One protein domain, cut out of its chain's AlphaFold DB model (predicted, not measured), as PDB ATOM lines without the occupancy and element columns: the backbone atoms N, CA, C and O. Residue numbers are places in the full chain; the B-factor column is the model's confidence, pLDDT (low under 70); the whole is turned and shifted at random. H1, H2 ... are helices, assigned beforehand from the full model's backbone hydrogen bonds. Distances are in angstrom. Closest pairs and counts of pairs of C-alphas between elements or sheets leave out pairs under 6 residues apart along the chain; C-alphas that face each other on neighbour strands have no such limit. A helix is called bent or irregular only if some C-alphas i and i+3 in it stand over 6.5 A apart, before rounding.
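This is residues 2 to 124 of the 198 residues of an uncharacterized protein of Armatimonadetes bacterium (UniProt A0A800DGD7). The model is an open, roughly three-sided frame of helices: H1, H5 and H6 lie side by side as a three-helix bundle along one side, while H2 and H3 form the other two sides. H4 packs on the first part of H5, and residues 34 to 42 stick out at the corner between H2 and H3. The printed part has 123 residues with six named helices, H1 to H6 in chain order, and no named strand; its class is all helix. It is only just compact, close to loose, with a radius of gyration of the C-alphas of 16.3 A and spans of 47 by 39 by 25 A.

H1, residues 5 to 17, touches H5, residues 74 to 97, which meets it with residues 87 to 97 alone; the closest C-alphas are those of Ala 12 and Pro 95, 4.3 A apart, and the two run the same way at a shallow tilt of 18 degrees. H1 also touches H6, residues 101 to 117, opposite ways at a shallow tilt of 17 degrees, the closest C-alphas being those of Leu 9 and Ser 108, 6.3 A apart. H5 and H6 touch as a helical hairpin at a shallow tilt of 2 degrees, closest at C-alphas 94 and 107, 4.4 A apart. H2, residues 21 to 39, only just touches H1, with 3 pairs of C-alphas within 8 A, and only at the corner; C-alphas 14 and 21 are the closest, 6.5 A apart. H3, residues 42 to 53, is close to H2 but not clearly touching, about perpendicular at 88 degrees, with C-alphas 36 and 43 the closest at 7.8 A. H4, residues 60 to 68, is apart from H3 and touches residues 74 to 82 of H5 at a steep tilt of 51 degrees, closest at C-alphas 68 and 74, 5.4 A apart. In H4 and H6 every O i to N i+4 pair is within hydrogen-bond range; in H1 it is 6 of 9, H2 11 of 15, H3 5 of 8 and H5 17 of 20.

H1 begins at C-alpha 5 (141.226, 120.797, 130.951) and is 18.5 A long. H1 and H2 are irregular: C-alphas 8 and 11 are 7.2 A apart, and C-alphas 35 and 38 are 7.8 A apart. H2 is 27.3 A long with a kink of 55 degrees near residue 33, and H3 measures 17.3 A. H4 spans 12.2 A. H5, the longest helix, starts at C-alpha 74 (124.668, 104.612, 139.181) and measures 32.4 A, with a kink of 28 degrees near residue 91. H6 is 24.0 A long and ends at C-alpha 117 (136.716, 117.160, 142.830).

The two C-alphas farthest apart, those of Lys 20 and Pro 70, are 47.6 A apart. The printed part has no cut; the link from H3 to H4 is short, and the other four links are tight. The mean pLDDT of the printed part is 88.4, with residues 2 to 3 and 45 to 54 under 70.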
ATOM      1  N   SER A   2     143.700 115.369 131.534       59.12
ATOM      2  CA  SER A   2     144.659 116.425 131.118       59.12
ATOM      3  C   SER A   2     144.405 117.080 129.756       59.12
ATOM      4  O   SER A   2     144.593 118.280 129.614       59.12
ATOM      5  N   LYS A   3     143.927 116.323 128.765       67.38
ATOM      6  CA  LYS A   3     143.717 116.833 127.395       67.38
ATOM      7  C   LYS A   3     142.494 117.749 127.259       67.38
ATOM      8  O   LYS A   3     142.461 118.583 126.367       67.38
ATOM      9  N   GLY A   4     141.501 117.601 128.142       72.19
ATOM     10  CA  GLY A   4     140.263 118.389 128.112       72.19
ATOM     11  C   GLY A   4     140.299 119.641 128.989       72.19
ATOM     12  O   GLY A   4     139.554 120.581 128.732       72.19
ATOM     13  N   ALA A   5     141.175 119.688 129.999       77.75
ATOM     14  CA  ALA A   5     141.226 120.797 130.951       77.75
ATOM     15  C   ALA A   5     141.442 122.180 130.293       77.75
ATOM     16  O   ALA A   5     140.701 123.099 130.639       77.75
ATOM     17  N   PRO A   6     142.347 122.354 129.302       81.94
ATOM     18  CA  PRO A   6     142.503 123.643 128.620       81.94
ATOM     19  C   PRO A   6     141.251 124.070 127.842       81.94
ATOM     20  O   PRO A   6     140.911 125.250 127.815       81.94
ATOM     21  N   VAL A   7     140.530 123.111 127.249       88.06
ATOM     22  CA  VAL A   7     139.299 123.373 126.483       88.06
ATOM     23  C   VAL A   7     138.201 123.924 127.392       88.06
ATOM     24  O   VAL A   7     137.504 124.861 127.014       88.06
ATOM     25  N   LEU A   8     138.091 123.407 128.618       91.94
ATOM     26  CA  LEU A   8     137.115 123.884 129.604       91.94
ATOM     27  C   LEU A   8     137.359 125.339 130.040       91.94
ATOM     28  O   LEU A   8     136.447 125.994 130.538       91.94
ATOM     29  N   LEU A   9     138.569 125.865 129.852       92.69
ATOM     30  CA  LEU A   9     138.900 127.251 130.185       92.69
ATOM     31  C   LEU A   9     138.647 128.223 129.024       92.69
ATOM     32  O   LEU A   9     138.536 129.427 129.266       92.69
ATOM     33  N   LEU A  10     138.513 127.731 127.786       93.81
ATOM     34  CA  LEU A  10     138.341 128.565 126.589       93.81
ATOM     35  C   LEU A  10     137.249 129.634 126.736       93.81
ATOM     36  O   LEU A  10     137.543 130.793 126.442       93.81
ATOM     37  N   PRO A  11     136.032 129.323 127.227       94.94
ATOM     38  CA  PRO A  11     134.975 130.327 127.344       94.94
ATOM     39  C   PRO A  11     135.362 131.507 128.249       94.94
ATOM     40  O   PRO A  11     135.046 132.658 127.945       94.94
ATOM     41  N   ALA A  12     136.089 131.242 129.340       94.62
ATOM     42  CA  ALA A  12     136.560 132.274 130.260       94.62
ATOM     43  C   ALA A  12     137.655 133.148 129.622       94.62
ATOM     44  O   ALA A  12     137.594 134.377 129.709       94.62
ATOM     45  N   PHE A  13     138.615 132.537 128.922       93.62
ATOM     46  CA  PHE A  13     139.670 133.269 128.213       93.62
ATOM     47  C   PHE A  13     139.121 134.109 127.057       93.62
ATOM     48  O   PHE A  13     139.485 135.278 126.928       93.62
ATOM     49  N   VAL A  14     138.201 133.559 126.259       95.62
ATOM     50  CA  VAL A  14     137.530 134.294 125.176       95.62
ATOM     51  C   VAL A  14     136.726 135.463 125.738       95.62
ATOM     52  O   VAL A  14     136.756 136.551 125.170       95.62
ATOM     53  N   LYS A  15     136.054 135.296 126.882       94.62
ATOM     54  CA  LYS A  15     135.346 136.406 127.523       94.62
ATOM     55  C   LYS A  15     136.286 137.526 127.984       94.62
ATOM     56  O   LYS A  15     135.907 138.692 127.883       94.62
ATOM     57  N   ARG A  16     137.484 137.194 128.481       93.50
ATOM     58  CA  ARG A  16     138.460 138.175 128.989       93.50
ATOM     59  C   ARG A  16     139.250 138.886 127.890       93.50
ATOM     60  O   ARG A  16     139.479 140.091 127.998       93.50
ATOM     61  N   ALA A  17     139.716 138.136 126.894       92.81
ATOM     62  CA  ALA A  17     140.688 138.581 125.890       92.81
ATOM     63  C   ALA A  17     140.115 138.639 124.459       92.81
ATOM     64  O   ALA A  17     140.806 139.043 123.521       92.81
ATOM     65  N   GLY A  18     138.852 138.246 124.275       93.06
ATOM     66  CA  GLY A  18     138.217 138.115 122.968       93.06
ATOM     67  C   GLY A  18     138.712 136.897 122.184       93.06
ATOM     68  O   GLY A  18     139.547 136.116 122.640       93.06
ATOM     69  N   LEU A  19     138.229 136.753 120.949       94.88
ATOM     70  CA  LEU A  19     138.608 135.647 120.055       94.88
ATOM     71  C   LEU A  19     140.091 135.672 119.640       94.88
ATOM     72  O   LEU A  19     140.618 134.663 119.181       94.88
ATOM     73  N   LYS A  20     140.791 136.791 119.865       94.19
ATOM     74  CA  LYS A  20     142.228 136.950 119.585       94.19
ATOM     75  C   LYS A  20     143.113 135.986 120.385       94.19
ATOM     76  O   LYS A  20     144.257 135.771 120.007       94.19
ATOM     77  N   VAL A  21     142.600 135.398 121.468       92.50
ATOM     78  CA  VAL A  21     143.325 134.402 122.273       92.50
ATOM     79  C   VAL A  21     143.420 133.032 121.589       92.50
ATOM     80  O   VAL A  21     144.354 132.276 121.848       92.50
ATOM     81  N   LEU A  22     142.480 132.710 120.694       92.75
ATOM     82  CA  LEU A  22     142.395 131.404 120.037       92.75
ATOM     83  C   LEU A  22     143.654 131.011 119.243       92.75
ATOM     84  O   LEU A  22     144.114 129.889 119.455       92.75
ATOM     85  N   PRO A  23     144.261 131.868 118.393       94.25
ATOM     86  CA  PRO A  23     145.485 131.496 117.681       94.25
ATOM     87  C   PRO A  23     146.652 131.197 118.628       94.25
ATOM     88  O   PRO A  23     147.404 130.261 118.382       94.25
ATOM     89  N   TRP A  24     146.776 131.925 119.741       92.62
ATOM     90  CA  TRP A  24     147.828 131.683 120.733       92.62
ATOM     91  C   TRP A  24     147.636 130.359 121.469       92.62
ATOM     92  O   TRP A  24     148.596 129.616 121.669       92.62
ATOM     93  N   LEU A  25     146.394 130.026 121.824       89.88
ATOM     94  CA  LEU A  25     146.074 128.734 122.431       89.88
ATOM     95  C   LEU A  25     146.273 127.581 121.445       89.88
ATOM     96  O   LEU A  25     146.808 126.544 121.831       89.88
ATOM     97  N   ALA A  26     145.895 127.766 120.178       90.38
ATOM     98  CA  ALA A  26     146.119 126.784 119.123       90.38
ATOM     99  C   ALA A  26     147.617 126.556 118.876       90.38
ATOM    100  O   ALA A  26     148.050 125.410 118.804       90.38
ATOM    101  N   LEU A  27     148.415 127.627 118.825       93.19
ATOM    102  CA  LEU A  27     149.868 127.544 118.690       93.19
ATOM    103  C   LEU A  27     150.504 126.827 119.887       93.19
ATOM    104  O   LEU A  27     151.306 125.916 119.701       93.19
ATOM    105  N   GLY A  28     150.112 127.183 121.113       89.81
ATOM    106  CA  GLY A  28     150.589 126.508 122.321       89.81
ATOM    107  C   GLY A  28     150.229 125.020 122.334       89.81
ATOM    108  O   GLY A  28     151.085 124.178 122.602       89.81
ATOM    109  N   ALA A  29     148.989 124.678 121.978       87.62
ATOM    110  CA  ALA A  29     148.558 123.290 121.846       87.62
ATOM    111  C   ALA A  29     149.358 122.544 120.766       87.62
ATOM    112  O   ALA A  29     149.780 121.414 121.001       87.62
ATOM    113  N   LEU A  30     149.618 123.180 119.619       89.06
ATOM    114  CA  LEU A  30     150.418 122.606 118.538       89.06
ATOM    115  C   LEU A  30     151.846 122.305 119.003       89.06
ATOM    116  O   LEU A  30     152.321 121.197 118.779       89.06
ATOM    117  N   ILE A  31     152.500 123.239 119.698       92.06
ATOM    118  CA  ILE A  31     153.854 123.050 120.243       92.06
ATOM    119  C   ILE A  31     153.884 121.876 121.230       92.06
ATOM    120  O   ILE A  31     154.780 121.038 121.163       92.06
ATOM    121  N   LEU A  32     152.892 121.778 122.120       87.94
ATOM    122  CA  LEU A  32     152.817 120.699 123.111       87.94
ATOM    123  C   LEU A  32     152.506 119.331 122.488       87.94
ATOM    124  O   LEU A  32     152.938 118.306 123.013       87.94
ATOM    125  N   VAL A  33     151.758 119.303 121.383       86.19
ATOM    126  CA  VAL A  33     151.402 118.069 120.668       86.19
ATOM    127  C   VAL A  33     152.471 117.667 119.647       86.19
ATOM    128  O   VAL A  33     152.592 116.477 119.361       86.19
ATOM    129  N   ALA A  34     153.286 118.601 119.145       90.38
ATOM    130  CA  ALA A  34     154.284 118.368 118.097       90.38
ATOM    131  C   ALA A  34     155.202 117.148 118.347       90.38
ATOM    132  O   ALA A  34     155.337 116.331 117.432       90.38
ATOM    133  N   PRO A  35     155.758 116.924 119.560       90.12
ATOM    134  CA  PRO A  35     156.598 115.749 119.829       90.12
ATOM    135  C   PRO A  35     155.850 114.415 119.705       90.12
ATOM    136  O   PRO A  35     156.460 113.366 119.508       90.12
ATOM    137  N   TYR A  36     154.522 114.448 119.813       85.69
ATOM    138  CA  TYR A  36     153.658 113.276 119.881       85.69
ATOM    139  C   TYR A  36     152.940 112.974 118.564       85.69
ATOM    140  O   TYR A  36     152.231 111.974 118.495       85.69
ATOM    141  N   VAL A  37     153.127 113.776 117.508       85.56
ATOM    142  CA  VAL A  37     152.371 113.670 116.239       85.56
ATOM    143  C   VAL A  37     152.424 112.264 115.629       85.56
ATOM    144  O   VAL A  37     151.419 111.784 115.110       85.56
ATOM    145  N   LYS A  38     153.551 111.549 115.770       87.88
ATOM    146  CA  LYS A  38     153.700 110.156 115.303       87.88
ATOM    147  C   LYS A  38     152.749 109.161 115.986       87.88
ATOM    148  O   LYS A  38     152.513 108.088 115.443       87.88
ATOM    149  N   GLY A  39     152.189 109.502 117.147       81.69
ATOM    150  CA  GLY A  39     151.201 108.690 117.860       81.69
ATOM    151  C   GLY A  39     149.798 108.707 117.238       81.69
ATOM    152  O   GLY A  39     148.961 107.886 117.619       81.69
ATOM    153  N   GLY A  40     149.528 109.621 116.295       81.31
ATOM    154  CA  GLY A  40     148.282 109.674 115.526       81.31
ATOM    155  C   GLY A  40     147.012 109.605 116.387       81.31
ATOM    156  O   GLY A  40     146.907 110.234 117.441       81.31
ATOM    157  N   VAL A  41     146.040 108.797 115.952       73.62
ATOM    158  CA  VAL A  41     144.745 108.604 116.639       73.62
ATOM    159  C   VAL A  41     144.901 107.886 117.990       73.62
ATOM    160  O   VAL A  41     144.076 108.060 118.890       73.62
ATOM    161  N   GLY A  42     146.002 107.151 118.189       75.12
ATOM    162  CA  GLY A  42     146.339 106.506 119.463       75.12
ATOM    163  C   GLY A  42     146.489 107.500 120.619       75.12
ATOM    164  O   GLY A  42     146.218 107.163 121.773       75.12
ATOM    165  N   LEU A  43     146.798 108.768 120.319       73.19
ATOM    166  CA  LEU A  43     146.793 109.841 121.311       73.19
ATOM    167  C   LEU A  43     145.401 110.093 121.895       73.19
ATOM    168  O   LEU A  43     145.301 110.523 123.041       73.19
ATOM    169  N   VAL A  44     144.322 109.841 121.162       70.25
ATOM    170  CA  VAL A  44     142.958 110.078 121.655       70.25
ATOM    171  C   VAL A  44     142.437 108.860 122.426       70.25
ATOM    172  O   VAL A  44     141.749 109.030 123.431       70.25
ATOM    173  N   GLY A  45     142.849 107.644 122.046       66.00
ATOM    174  CA  GLY A  45     142.405 106.386 122.669       66.00
ATOM    175  C   GLY A  45     142.651 106.295 124.181       66.00
ATOM    176  O   GLY A  45     141.820 105.761 124.917       66.00
ATOM    177  N   GLY A  46     143.725 106.918 124.682       65.19
ATOM    178  CA  GLY A  46     144.010 106.982 126.122       65.19
ATOM    179  C   GLY A  46     142.934 107.698 126.957       65.19
ATOM    180  O   GLY A  46     142.847 107.458 128.159       65.19
ATOM    181  N   LEU A  47     142.091 108.549 126.353       62.94
ATOM    182  CA  LEU A  47     140.977 109.193 127.062       62.94
ATOM    183  C   LEU A  47     139.877 108.195 127.431       62.94
ATOM    184  O   LEU A  47     139.383 108.262 128.552       62.94
ATOM    185  N   GLY A  48     139.543 107.266 126.529       64.75
ATOM    186  CA  GLY A  48     138.526 106.241 126.774       64.75
ATOM    187  C   GLY A  48     138.978 105.206 127.805       64.75
ATOM    188  O   GLY A  48     138.218 104.843 128.695       64.75
ATOM    189  N   ALA A  49     140.247 104.788 127.761       63.84
ATOM    190  CA  ALA A  49     140.794 103.879 128.770       63.84
ATOM    191  C   ALA A  49     140.832 104.523 130.171       63.84
ATOM    192  O   ALA A  49     140.509 103.876 131.169       63.84
ATOM    193  N   PHE A  50     141.170 105.815 130.249       61.66
ATOM    194  CA  PHE A  50     141.203 106.551 131.512       61.66
ATOM    195  C   PHE A  50     139.807 106.708 132.130       61.66
ATOM    196  O   PHE A  50     139.642 106.524 133.329       61.66
ATOM    197  N   THR A  51     138.778 107.026 131.341       63.00
ATOM    198  CA  THR A  51     137.418 107.211 131.876       63.00
ATOM    199  C   THR A  51     136.724 105.900 132.232       63.00
ATOM    200  O   THR A  51     135.852 105.906 133.098       63.00
ATOM    201  N   SER A  52     137.098 104.787 131.598       64.69
ATOM    202  CA  SER A  52     136.461 103.488 131.834       64.69
ATOM    203  C   SER A  52     136.955 102.798 133.104       64.69
ATOM    204  O   SER A  52     136.121 102.337 133.884       64.69
ATOM    205  N   TYR A  53     138.272 102.772 133.346       65.88
ATOM    206  CA  TYR A  53     138.877 101.897 134.363       65.88
ATOM    207  C   TYR A  53     139.463 102.619 135.578       65.88
ATOM    208  O   TYR A  53     139.723 101.982 136.596       65.88
ATOM    209  N   TRP A  54     139.700 103.932 135.499       67.25
ATOM    210  CA  TRP A  54     140.427 104.631 136.556       67.25
ATOM    211  C   TRP A  54     139.458 105.229 137.571       67.25
ATOM    212  O   TRP A  54     138.845 106.271 137.338       67.25
ATOM    213  N   HIS A  55     139.345 104.550 138.709       81.56
ATOM    214  CA  HIS A  55     138.661 105.030 139.899       81.56
ATOM    215  C   HIS A  55     139.605 104.901 141.094       81.56
ATOM    216  O   HIS A  55     139.948 103.788 141.494       81.56
ATOM    217  N   ARG A  56     140.121 106.027 141.594       84.56
ATOM    218  CA  ARG A  56     141.125 106.028 142.668       84.56
ATOM    219  C   ARG A  56     141.186 107.372 143.369       84.56
ATOM    220  O   ARG A  56     141.396 108.385 142.707       84.56
ATOM    221  N   ASN A  57     141.119 107.350 144.698       86.44
ATOM    222  CA  ASN A  57     141.218 108.551 145.517       86.44
ATOM    223  C   ASN A  57     140.241 109.642 145.036       86.44
ATOM    224  O   ASN A  57     140.633 110.775 144.785       86.44
ATOM    225  N   ALA A  58     138.988 109.276 144.773       88.12
ATOM    226  CA  ALA A  58     137.971 110.227 144.342       88.12
ATOM    227  C   ALA A  58     137.350 110.930 145.554       88.12
ATOM    228  O   ALA A  58     137.317 110.386 146.644       88.12
ATOM    229  N   SER A  59     136.859 112.160 145.383       90.50
ATOM    230  CA  SER A  59     136.306 112.945 146.498       90.50
ATOM    231  C   SER A  59     134.794 113.127 146.384       90.50
ATOM    232  O   SER A  59     134.023 112.246 146.759       90.50
ATOM    233  N   LEU A  60     134.335 114.246 145.816       92.75
ATOM    234  CA  LEU A  60     132.908 114.501 145.607       92.75
ATOM    235  C   LEU A  60     132.285 113.508 144.624       92.75
ATOM    236  O   LEU A  60     131.090 113.238 144.715       92.75
ATOM    237  N   TYR A  61     133.080 112.944 143.715       92.12
ATOM    238  CA  TYR A  61     132.628 111.864 142.844       92.12
ATOM    239  C   TYR A  61     132.179 110.619 143.636       92.12
ATOM    240  O   TYR A  61     131.128 110.064 143.325       92.12
ATOM    241  N   ASP A  62     132.891 110.224 144.696       91.06
ATOM    242  CA  ASP A  62     132.513 109.061 145.520       91.06
ATOM    243  C   ASP A  62     131.240 109.328 146.318       91.06
ATOM    244  O   ASP A  62     130.367 108.464 146.409       91.06
ATOM    245  N   LEU A  63     131.086 110.556 146.827       91.56
ATOM    246  CA  LEU A  63     129.839 110.996 147.453       91.56
ATOM    247  C   LEU A  63     128.675 110.973 146.456       91.56
ATOM    248  O   LEU A  63     127.585 110.521 146.794       91.56
ATOM    249  N   LEU A  64     128.903 111.412 145.218       93.19
ATOM    250  CA  LEU A  64     127.897 111.356 144.162       93.19
ATOM    251  C   LEU A  64     127.508 109.906 143.842       93.19
ATOM    252  O   LEU A  64     126.320 109.601 143.763       93.19
ATOM    253  N   CYS A  65     128.478 108.998 143.721       91.69
ATOM    254  CA  CYS A  65     128.211 107.570 143.556       91.69
ATOM    255  C   CYS A  65     127.424 106.997 144.740       91.69
ATOM    256  O   CYS A  65     126.473 106.255 144.513       91.69
ATOM    257  N   LEU A  66     127.771 107.361 145.979       92.00
ATOM    258  CA  LEU A  66     127.062 106.937 147.190       92.00
ATOM    259  C   LEU A  66     125.593 107.381 147.176       92.00
ATOM    260  O   LEU A  66     124.710 106.566 147.439       92.00
ATOM    261  N   LEU A  67     125.334 108.644 146.830       94.75
ATOM    262  CA  LEU A  67     123.982 109.208 146.743       94.75
ATOM    263  C   LEU A  67     123.144 108.563 145.633       94.75
ATOM    264  O   LEU A  67     121.929 108.447 145.767       94.75
ATOM    265  N   LEU A  68     123.788 108.143 144.544       95.00
ATOM    266  CA  LEU A  68     123.118 107.555 143.387       95.00
ATOM    267  C   LEU A  68     123.003 106.028 143.446       95.00
ATOM    268  O   LEU A  68     122.374 105.458 142.557       95.00
ATOM    269  N   ARG A  69     123.537 105.369 144.484       93.62
ATOM    270  CA  ARG A  69     123.427 103.908 144.680       93.62
ATOM    271  C   ARG A  69     122.014 103.331 144.511       93.62
ATOM    272  O   ARG A  69     121.926 102.211 144.021       93.62
ATOM    273  N   PRO A  70     120.918 104.021 144.890       95.38
ATOM    274  CA  PRO A  70     119.568 103.487 144.690       95.38
ATOM    275  C   PRO A  70     119.122 103.394 143.220       95.38
ATOM    276  O   PRO A  70     118.103 102.766 142.941       95.38
ATOM    277  N   PHE A  71     119.826 104.038 142.284       93.69
ATOM    278  CA  PHE A  71     119.435 104.116 140.876       93.69
ATOM    279  C   PHE A  71     120.184 103.089 140.015       93.69
ATOM    280  O   PHE A  71     121.357 102.821 140.257       93.69
ATOM    281  N   PRO A  72     119.562 102.556 138.947       91.06
ATOM    282  CA  PRO A  72     120.256 101.676 138.015       91.06
ATOM    283  C   PRO A  72     121.338 102.437 137.236       91.06
ATOM    284  O   PRO A  72     121.131 103.579 136.817       91.06
ATOM    285  N   LYS A  73     122.466 101.770 136.957       90.38
ATOM    286  CA  LYS A  73     123.621 102.349 136.239       90.38
ATOM    287  C   LYS A  73     124.197 103.579 136.956       90.38
ATOM    288  O   LYS A  73     124.645 104.528 136.304       90.38
ATOM    289  N   GLU A  74     124.236 103.542 138.283       90.56
ATOM    290  CA  GLU A  74     124.668 104.612 139.181       90.56
ATOM    291  C   GLU A  74     126.028 105.207 138.800       90.56
ATOM    292  O   GLU A  74     126.187 106.424 138.777       90.56
ATOM    293  N   VAL A  75     126.993 104.379 138.386       88.62
ATOM    294  CA  VAL A  75     128.319 104.846 137.943       88.62
ATOM    295  C   VAL A  75     128.224 105.683 136.662       88.62
ATOM    296  O   VAL A  75     128.876 106.719 136.536       88.62
ATOM    297  N   THR A  76     127.399 105.264 135.700       90.44
ATOM    298  CA  THR A  76     127.213 106.002 134.437       90.44
ATOM    299  C   THR A  76     126.473 107.313 134.684       90.44
ATOM    300  O   THR A  76     126.816 108.344 134.099       90.44
ATOM    301  N   LEU A  77     125.498 107.287 135.593       92.75
ATOM    302  CA  LEU A  77     124.747 108.464 136.003       92.75
ATOM    303  C   LEU A  77     125.643 109.468 136.744       92.75
ATOM    304  O   LEU A  77     125.664 110.640 136.375       92.75
ATOM    305  N   ALA A  78     126.456 109.008 137.700       92.94
ATOM    306  CA  ALA A  78     127.422 109.835 138.424       92.94
ATOM    307  C   ALA A  78     128.418 110.509 137.470       92.94
ATOM    308  O   ALA A  78     128.617 111.721 137.547       92.94
ATOM    309  N   ARG A  79     128.983 109.762 136.510       90.50
ATOM    310  CA  ARG A  79     129.871 110.318 135.468       90.50
ATOM    311  C   ARG A  79     129.176 111.388 134.634       90.50
ATOM    312  O   ARG A  79     129.761 112.440 134.388       90.50
ATOM    313  N   SER A  80     127.940 111.128 134.218       92.00
ATOM    314  CA  SER A  80     127.157 112.061 133.401       92.00
ATOM    315  C   SER A  80     126.844 113.348 134.164       92.00
ATOM    316  O   SER A  80     127.030 114.436 133.626       92.00
ATOM    317  N   ILE A  81     126.442 113.238 135.434       95.19
ATOM    318  CA  ILE A  81     126.154 114.388 136.298       95.19
ATOM    319  C   ILE A  81     127.431 115.179 136.588       95.19
ATOM    320  O   ILE A  81     127.442 116.395 136.415       95.19
ATOM    321  N   ALA A  82     128.523 114.509 136.962       94.06
ATOM    322  CA  ALA A  82     129.823 115.140 137.169       94.06
ATOM    323  C   ALA A  82     130.271 115.925 135.926       94.06
ATOM    324  O   ALA A  82     130.614 117.105 136.023       94.06
ATOM    325  N   ALA A  83     130.200 115.303 134.745       92.88
ATOM    326  CA  ALA A  83     130.528 115.953 133.482       92.88
ATOM    327  C   ALA A  83     129.607 117.148 133.201       92.88
ATOM    328  O   ALA A  83     130.099 118.223 132.858       92.88
ATOM    329  N   ALA A  84     128.295 116.999 133.394       95.75
ATOM    330  CA  ALA A  84     127.328 118.074 133.195       95.75
ATOM    331  C   ALA A  84     127.593 119.269 134.121       95.75
ATOM    332  O   ALA A  84     127.567 120.407 133.660       95.75
ATOM    333  N   VAL A  85     127.917 119.032 135.396       96.62
ATOM    334  CA  VAL A  85     128.262 120.092 136.358       96.62
ATOM    335  C   VAL A  85     129.543 120.814 135.940       96.62
ATOM    336  O   VAL A  85     129.573 122.045 135.921       96.62
ATOM    337  N   VAL A  86     130.589 120.078 135.555       95.62
ATOM    338  CA  VAL A  86     131.852 120.677 135.090       95.62
ATOM    339  C   VAL A  86     131.635 121.503 133.822       95.62
ATOM    340  O   VAL A  86     132.109 122.637 133.746       95.62
ATOM    341  N   LEU A  87     130.889 120.979 132.845       95.75
ATOM    342  CA  LEU A  87     130.543 121.701 131.618       95.75
ATOM    343  C   LEU A  87     129.687 122.934 131.921       95.75
ATOM    344  O   LEU A  87     129.934 124.006 131.370       95.75
ATOM    345  N   TYR A  88     128.727 122.822 132.835       97.31
ATOM    346  CA  TYR A  88     127.905 123.948 133.255       97.31
ATOM    347  C   TYR A  88     128.759 125.073 133.853       97.31
ATOM    348  O   TYR A  88     128.645 126.237 133.451       97.31
ATOM    349  N   ILE A  89     129.679 124.729 134.756       97.00
ATOM    350  CA  ILE A  89     130.619 125.691 135.337       97.00
ATOM    351  C   ILE A  89     131.489 126.309 134.236       97.00
ATOM    352  O   ILE A  89     131.555 127.532 134.145       97.00
ATOM    353  N   ALA A  90     132.094 125.492 133.374       96.56
ATOM    354  CA  ALA A  90     133.019 125.928 132.331       96.56
ATOM    355  C   ALA A  90     132.386 126.862 131.286       96.56
ATOM    356  O   ALA A  90     132.978 127.880 130.927       96.56
ATOM    357  N   PHE A  91     131.187 126.534 130.800       96.25
ATOM    358  CA  PHE A  91     130.566 127.228 129.669       96.25
ATOM    359  C   PHE A  91     129.555 128.303 130.082       96.25
ATOM    360  O   PHE A  91     129.347 129.244 129.319       96.25
ATOM    361  N   PHE A  92     128.966 128.226 131.282       96.38
ATOM    362  CA  PHE A  92     127.917 129.167 131.702       96.38
ATOM    363  C   PHE A  92     128.297 130.039 132.899       96.38
ATOM    364  O   PHE A  92     127.954 131.224 132.902       96.38
ATOM    365  N   LEU A  93     128.987 129.507 133.914       96.06
ATOM    366  CA  LEU A  93     129.346 130.291 135.107       96.06
ATOM    367  C   LEU A  93     130.693 131.001 134.960       96.06
ATOM    368  O   LEU A  93     130.781 132.210 135.180       96.06
ATOM    369  N   ALA A  94     131.729 130.279 134.544       95.69
ATOM    370  CA  ALA A  94     133.092 130.780 134.429       95.69
ATOM    371  C   ALA A  94     133.199 132.032 133.532       95.69
ATOM    372  O   ALA A  94     133.818 133.007 133.968       95.69
ATOM    373  N   PRO A  95     132.536 132.120 132.358       95.56
ATOM    374  CA  PRO A  95     132.558 133.339 131.548       95.56
ATOM    375  C   PRO A  95     131.946 134.539 132.269       95.56
ATOM    376  O   PRO A  95     132.487 135.639 132.205       95.56
ATOM    377  N   LYS A  96     130.858 134.356 133.025       95.38
ATOM    378  CA  LYS A  96     130.222 135.459 133.768       95.38
ATOM    379  C   LYS A  96     131.165 136.074 134.807       95.38
ATOM    380  O   LYS A  96     131.042 137.249 135.129       95.38
ATOM    381  N   MET A  97     132.124 135.293 135.298       92.50
ATOM    382  CA  MET A  97     133.104 135.711 136.300       92.50
ATOM    383  C   MET A  97     134.375 136.304 135.676       92.50
ATOM    384  O   MET A  97     135.064 137.078 136.332       92.50
ATOM    385  N   ALA A  98     134.685 135.973 134.421       94.31
ATOM    386  CA  ALA A  98     135.983 136.220 133.787       94.31
ATOM    387  C   ALA A  98     136.203 137.649 133.243       94.31
ATOM    388  O   ALA A  98     137.172 137.892 132.532       94.31
ATOM    389  N   GLY A  99     135.331 138.612 133.563       91.69
ATOM    390  CA  GLY A  99     135.412 139.978 133.018       91.69
ATOM    391  C   GLY A  99     136.646 140.792 133.444       91.69
ATOM    392  O   GLY A  99     136.952 141.801 132.824       91.69
ATOM    393  N   THR A 100     137.368 140.361 134.480       93.31
ATOM    394  CA  THR A 100     138.590 141.008 134.998       93.31
ATOM    395  C   THR A 100     139.701 139.974 135.171       93.31
ATOM    396  O   THR A 100     139.416 138.780 135.168       93.31
ATOM    397  N   ASP A 101     140.955 140.387 135.388       91.25
ATOM    398  CA  ASP A 101     142.066 139.438 135.608       91.25
ATOM    399  C   ASP A 101     141.851 138.578 136.858       91.25
ATOM    400  O   ASP A 101     141.944 137.351 136.816       91.25
ATOM    401  N   ARG A 102     141.437 139.208 137.965       90.75
ATOM    402  CA  ARG A 102     141.031 138.492 139.187       90.75
ATOM    403  C   ARG A 102     139.835 137.573 138.929       90.75
ATOM    404  O   ARG A 102     139.757 136.479 139.487       90.75
ATOM    405  N   GLY A 103     138.910 138.020 138.083       92.88
ATOM    406  CA  GLY A 103     137.754 137.256 137.640       92.88
ATOM    407  C   GLY A 103     138.126 136.013 136.832       92.88
ATOM    408  O   GLY A 103     137.585 134.941 137.088       92.88
ATOM    409  N   LEU A 104     139.090 136.125 135.917       94.00
ATOM    410  CA  LEU A 104     139.604 135.020 135.107       94.00
ATOM    411  C   LEU A 104     140.312 133.974 135.975       94.00
ATOM    412  O   LEU A 104     140.102 132.775 135.788       94.00
ATOM    413  N   ILE A 105     141.096 134.410 136.963       93.12
ATOM    414  CA  ILE A 105     141.720 133.504 137.940       93.12
ATOM    415  C   ILE A 105     140.640 132.759 138.725       93.12
ATOM    416  O   ILE A 105     140.700 131.538 138.853       93.12
ATOM    417  N   ARG A 106     139.609 133.473 139.196       92.06
ATOM    418  CA  ARG A 106     138.475 132.860 139.900       92.06
ATOM    419  C   ARG A 106     137.734 131.864 139.004       92.06
ATOM    420  O   ARG A 106     137.448 130.762 139.452       92.06
ATOM    421  N   ALA A 107     137.461 132.217 137.752       94.25
ATOM    422  CA  ALA A 107     136.824 131.337 136.776       94.25
ATOM    423  C   ALA A 107     137.650 130.061 136.542       94.25
ATOM    424  O   ALA A 107     137.117 128.957 136.618       94.25
ATOM    425  N   SER A 108     138.964 130.210 136.353       94.06
ATOM    426  CA  SER A 108     139.888 129.087 136.157       94.06
ATOM    427  C   SER A 108     139.916 128.158 137.364       94.06
ATOM    428  O   SER A 108     139.870 126.938 137.219       94.06
ATOM    429  N   PHE A 109     139.915 128.744 138.560       93.19
ATOM    430  CA  PHE A 109     139.887 128.005 139.808       93.19
ATOM    431  C   PHE A 109     138.604 127.183 139.972       93.19
ATOM    432  O   PHE A 109     138.667 126.014 140.336       93.19
ATOM    433  N   TRP A 110     137.443 127.770 139.670       93.12
ATOM    434  CA  TRP A 110     136.157 127.070 139.742       93.12
ATOM    435  C   TRP A 110     136.076 125.926 138.732       93.12
ATOM    436  O   TRP A 110     135.654 124.829 139.090       93.12
ATOM    437  N   THR A 111     136.526 126.151 137.498       95.00
ATOM    438  CA  THR A 111     136.503 125.125 136.450       95.00
ATOM    439  C   THR A 111     137.457 123.968 136.753       95.00
ATOM    440  O   THR A 111     137.038 122.812 136.720       95.00
ATOM    441  N   ILE A 112     138.726 124.251 137.074       94.25
ATOM    442  CA  ILE A 112     139.709 123.201 137.390       94.25
ATOM    443  C   ILE A 112     139.343 122.521 138.710       94.25
ATOM    444  O   ILE A 112     139.359 121.297 138.785       94.25
ATOM    445  N   GLY A 113     138.962 123.283 139.734       93.75
ATOM    446  CA  GLY A 113     138.562 122.729 141.025       93.75
ATOM    447  C   GLY A 113     137.378 121.770 140.900       93.75
ATOM    448  O   GLY A 113     137.442 120.657 141.417       93.75
ATOM    449  N   ALA A 114     136.339 122.143 140.145       94.56
ATOM    450  CA  ALA A 114     135.212 121.253 139.875       94.56
ATOM    451  C   ALA A 114     135.641 119.997 139.108       94.56
ATOM    452  O   ALA A 114     135.245 118.896 139.484       94.56
ATOM    453  N   LEU A 115     136.480 120.148 138.076       93.69
ATOM    454  CA  LEU A 115     137.020 119.019 137.321       93.69
ATOM    455  C   LEU A 115     137.758 118.028 138.231       93.69
ATOM    456  O   LEU A 115     137.581 116.825 138.072       93.69
ATOM    457  N   LEU A 116     138.569 118.519 139.170       93.06
ATOM    458  CA  LEU A 116     139.354 117.677 140.072       93.06
ATOM    459  C   LEU A 116     138.491 116.996 141.139       93.06
ATOM    460  O   LEU A 116     138.643 115.797 141.353       93.06
ATOM    461  N   LEU A 117     137.565 117.722 141.772       93.88
ATOM    462  CA  LEU A 117     136.716 117.160 142.830       93.88
ATOM    463  C   LEU A 117     135.674 116.165 142.299       93.88
ATOM    464  O   LEU A 117     135.309 115.216 142.992       93.88
ATOM    465  N   LEU A 118     135.198 116.376 141.070       93.50
ATOM    466  CA  LEU A 118     134.226 115.507 140.402       93.50
ATOM    467  C   LEU A 118     134.883 114.461 139.491       93.50
ATOM    468  O   LEU A 118     134.184 113.707 138.813       93.50
ATOM    469  N   SER A 119     136.215 114.396 139.462       90.56
ATOM    470  CA  SER A 119     136.936 113.341 138.756       90.56
ATOM    471  C   SER A 119     136.826 112.019 139.529       90.56
ATOM    472  O   SER A 119     137.009 112.015 140.746       90.56
ATOM    473  N   PRO A 120     136.623 110.878 138.842       88.75
ATOM    474  CA  PRO A 120     136.714 109.556 139.460       88.75
ATOM    475  C   PRO A 120     138.139 109.202 139.909       88.75
ATOM    476  O   PRO A 120     138.326 108.209 140.605       88.75
ATOM    477  N   ALA A 121     139.147 109.981 139.504       88.44
ATOM    478  CA  ALA A 121     140.518 109.793 139.949       88.44
ATOM    479  C   ALA A 121     141.221 111.117 140.266       88.44
ATOM    480  O   ALA A 121     141.266 112.007 139.405       88.44
ATOM    481  N   LEU A 122     141.821 111.219 141.456       90.06
ATOM    482  CA  LEU A 122     142.662 112.348 141.858       90.06
ATOM    483  C   LEU A 122     144.052 111.862 142.281       90.06
ATOM    484  O   LEU A 122     144.211 111.156 143.270       90.06
ATOM    485  N   PHE A 123     145.071 112.282 141.532       89.00
ATOM    486  CA  PHE A 123     146.472 112.038 141.864       89.00
ATOM    487  C   PHE A 123     147.187 113.352 142.183       89.00
ATOM    488  O   PHE A 123     146.787 114.397 141.658       89.00
ATOM    489  N   PRO A 124     148.291 113.315 142.952       91.06
ATOM    490  CA  PRO A 124     149.002 114.524 143.368       91.06
ATOM    491  C   PRO A 124     149.396 115.453 142.216       91.06
ATOM    492  O   PRO A 124     149.215 116.667 142.300       91.06
TER     493      PRO A 124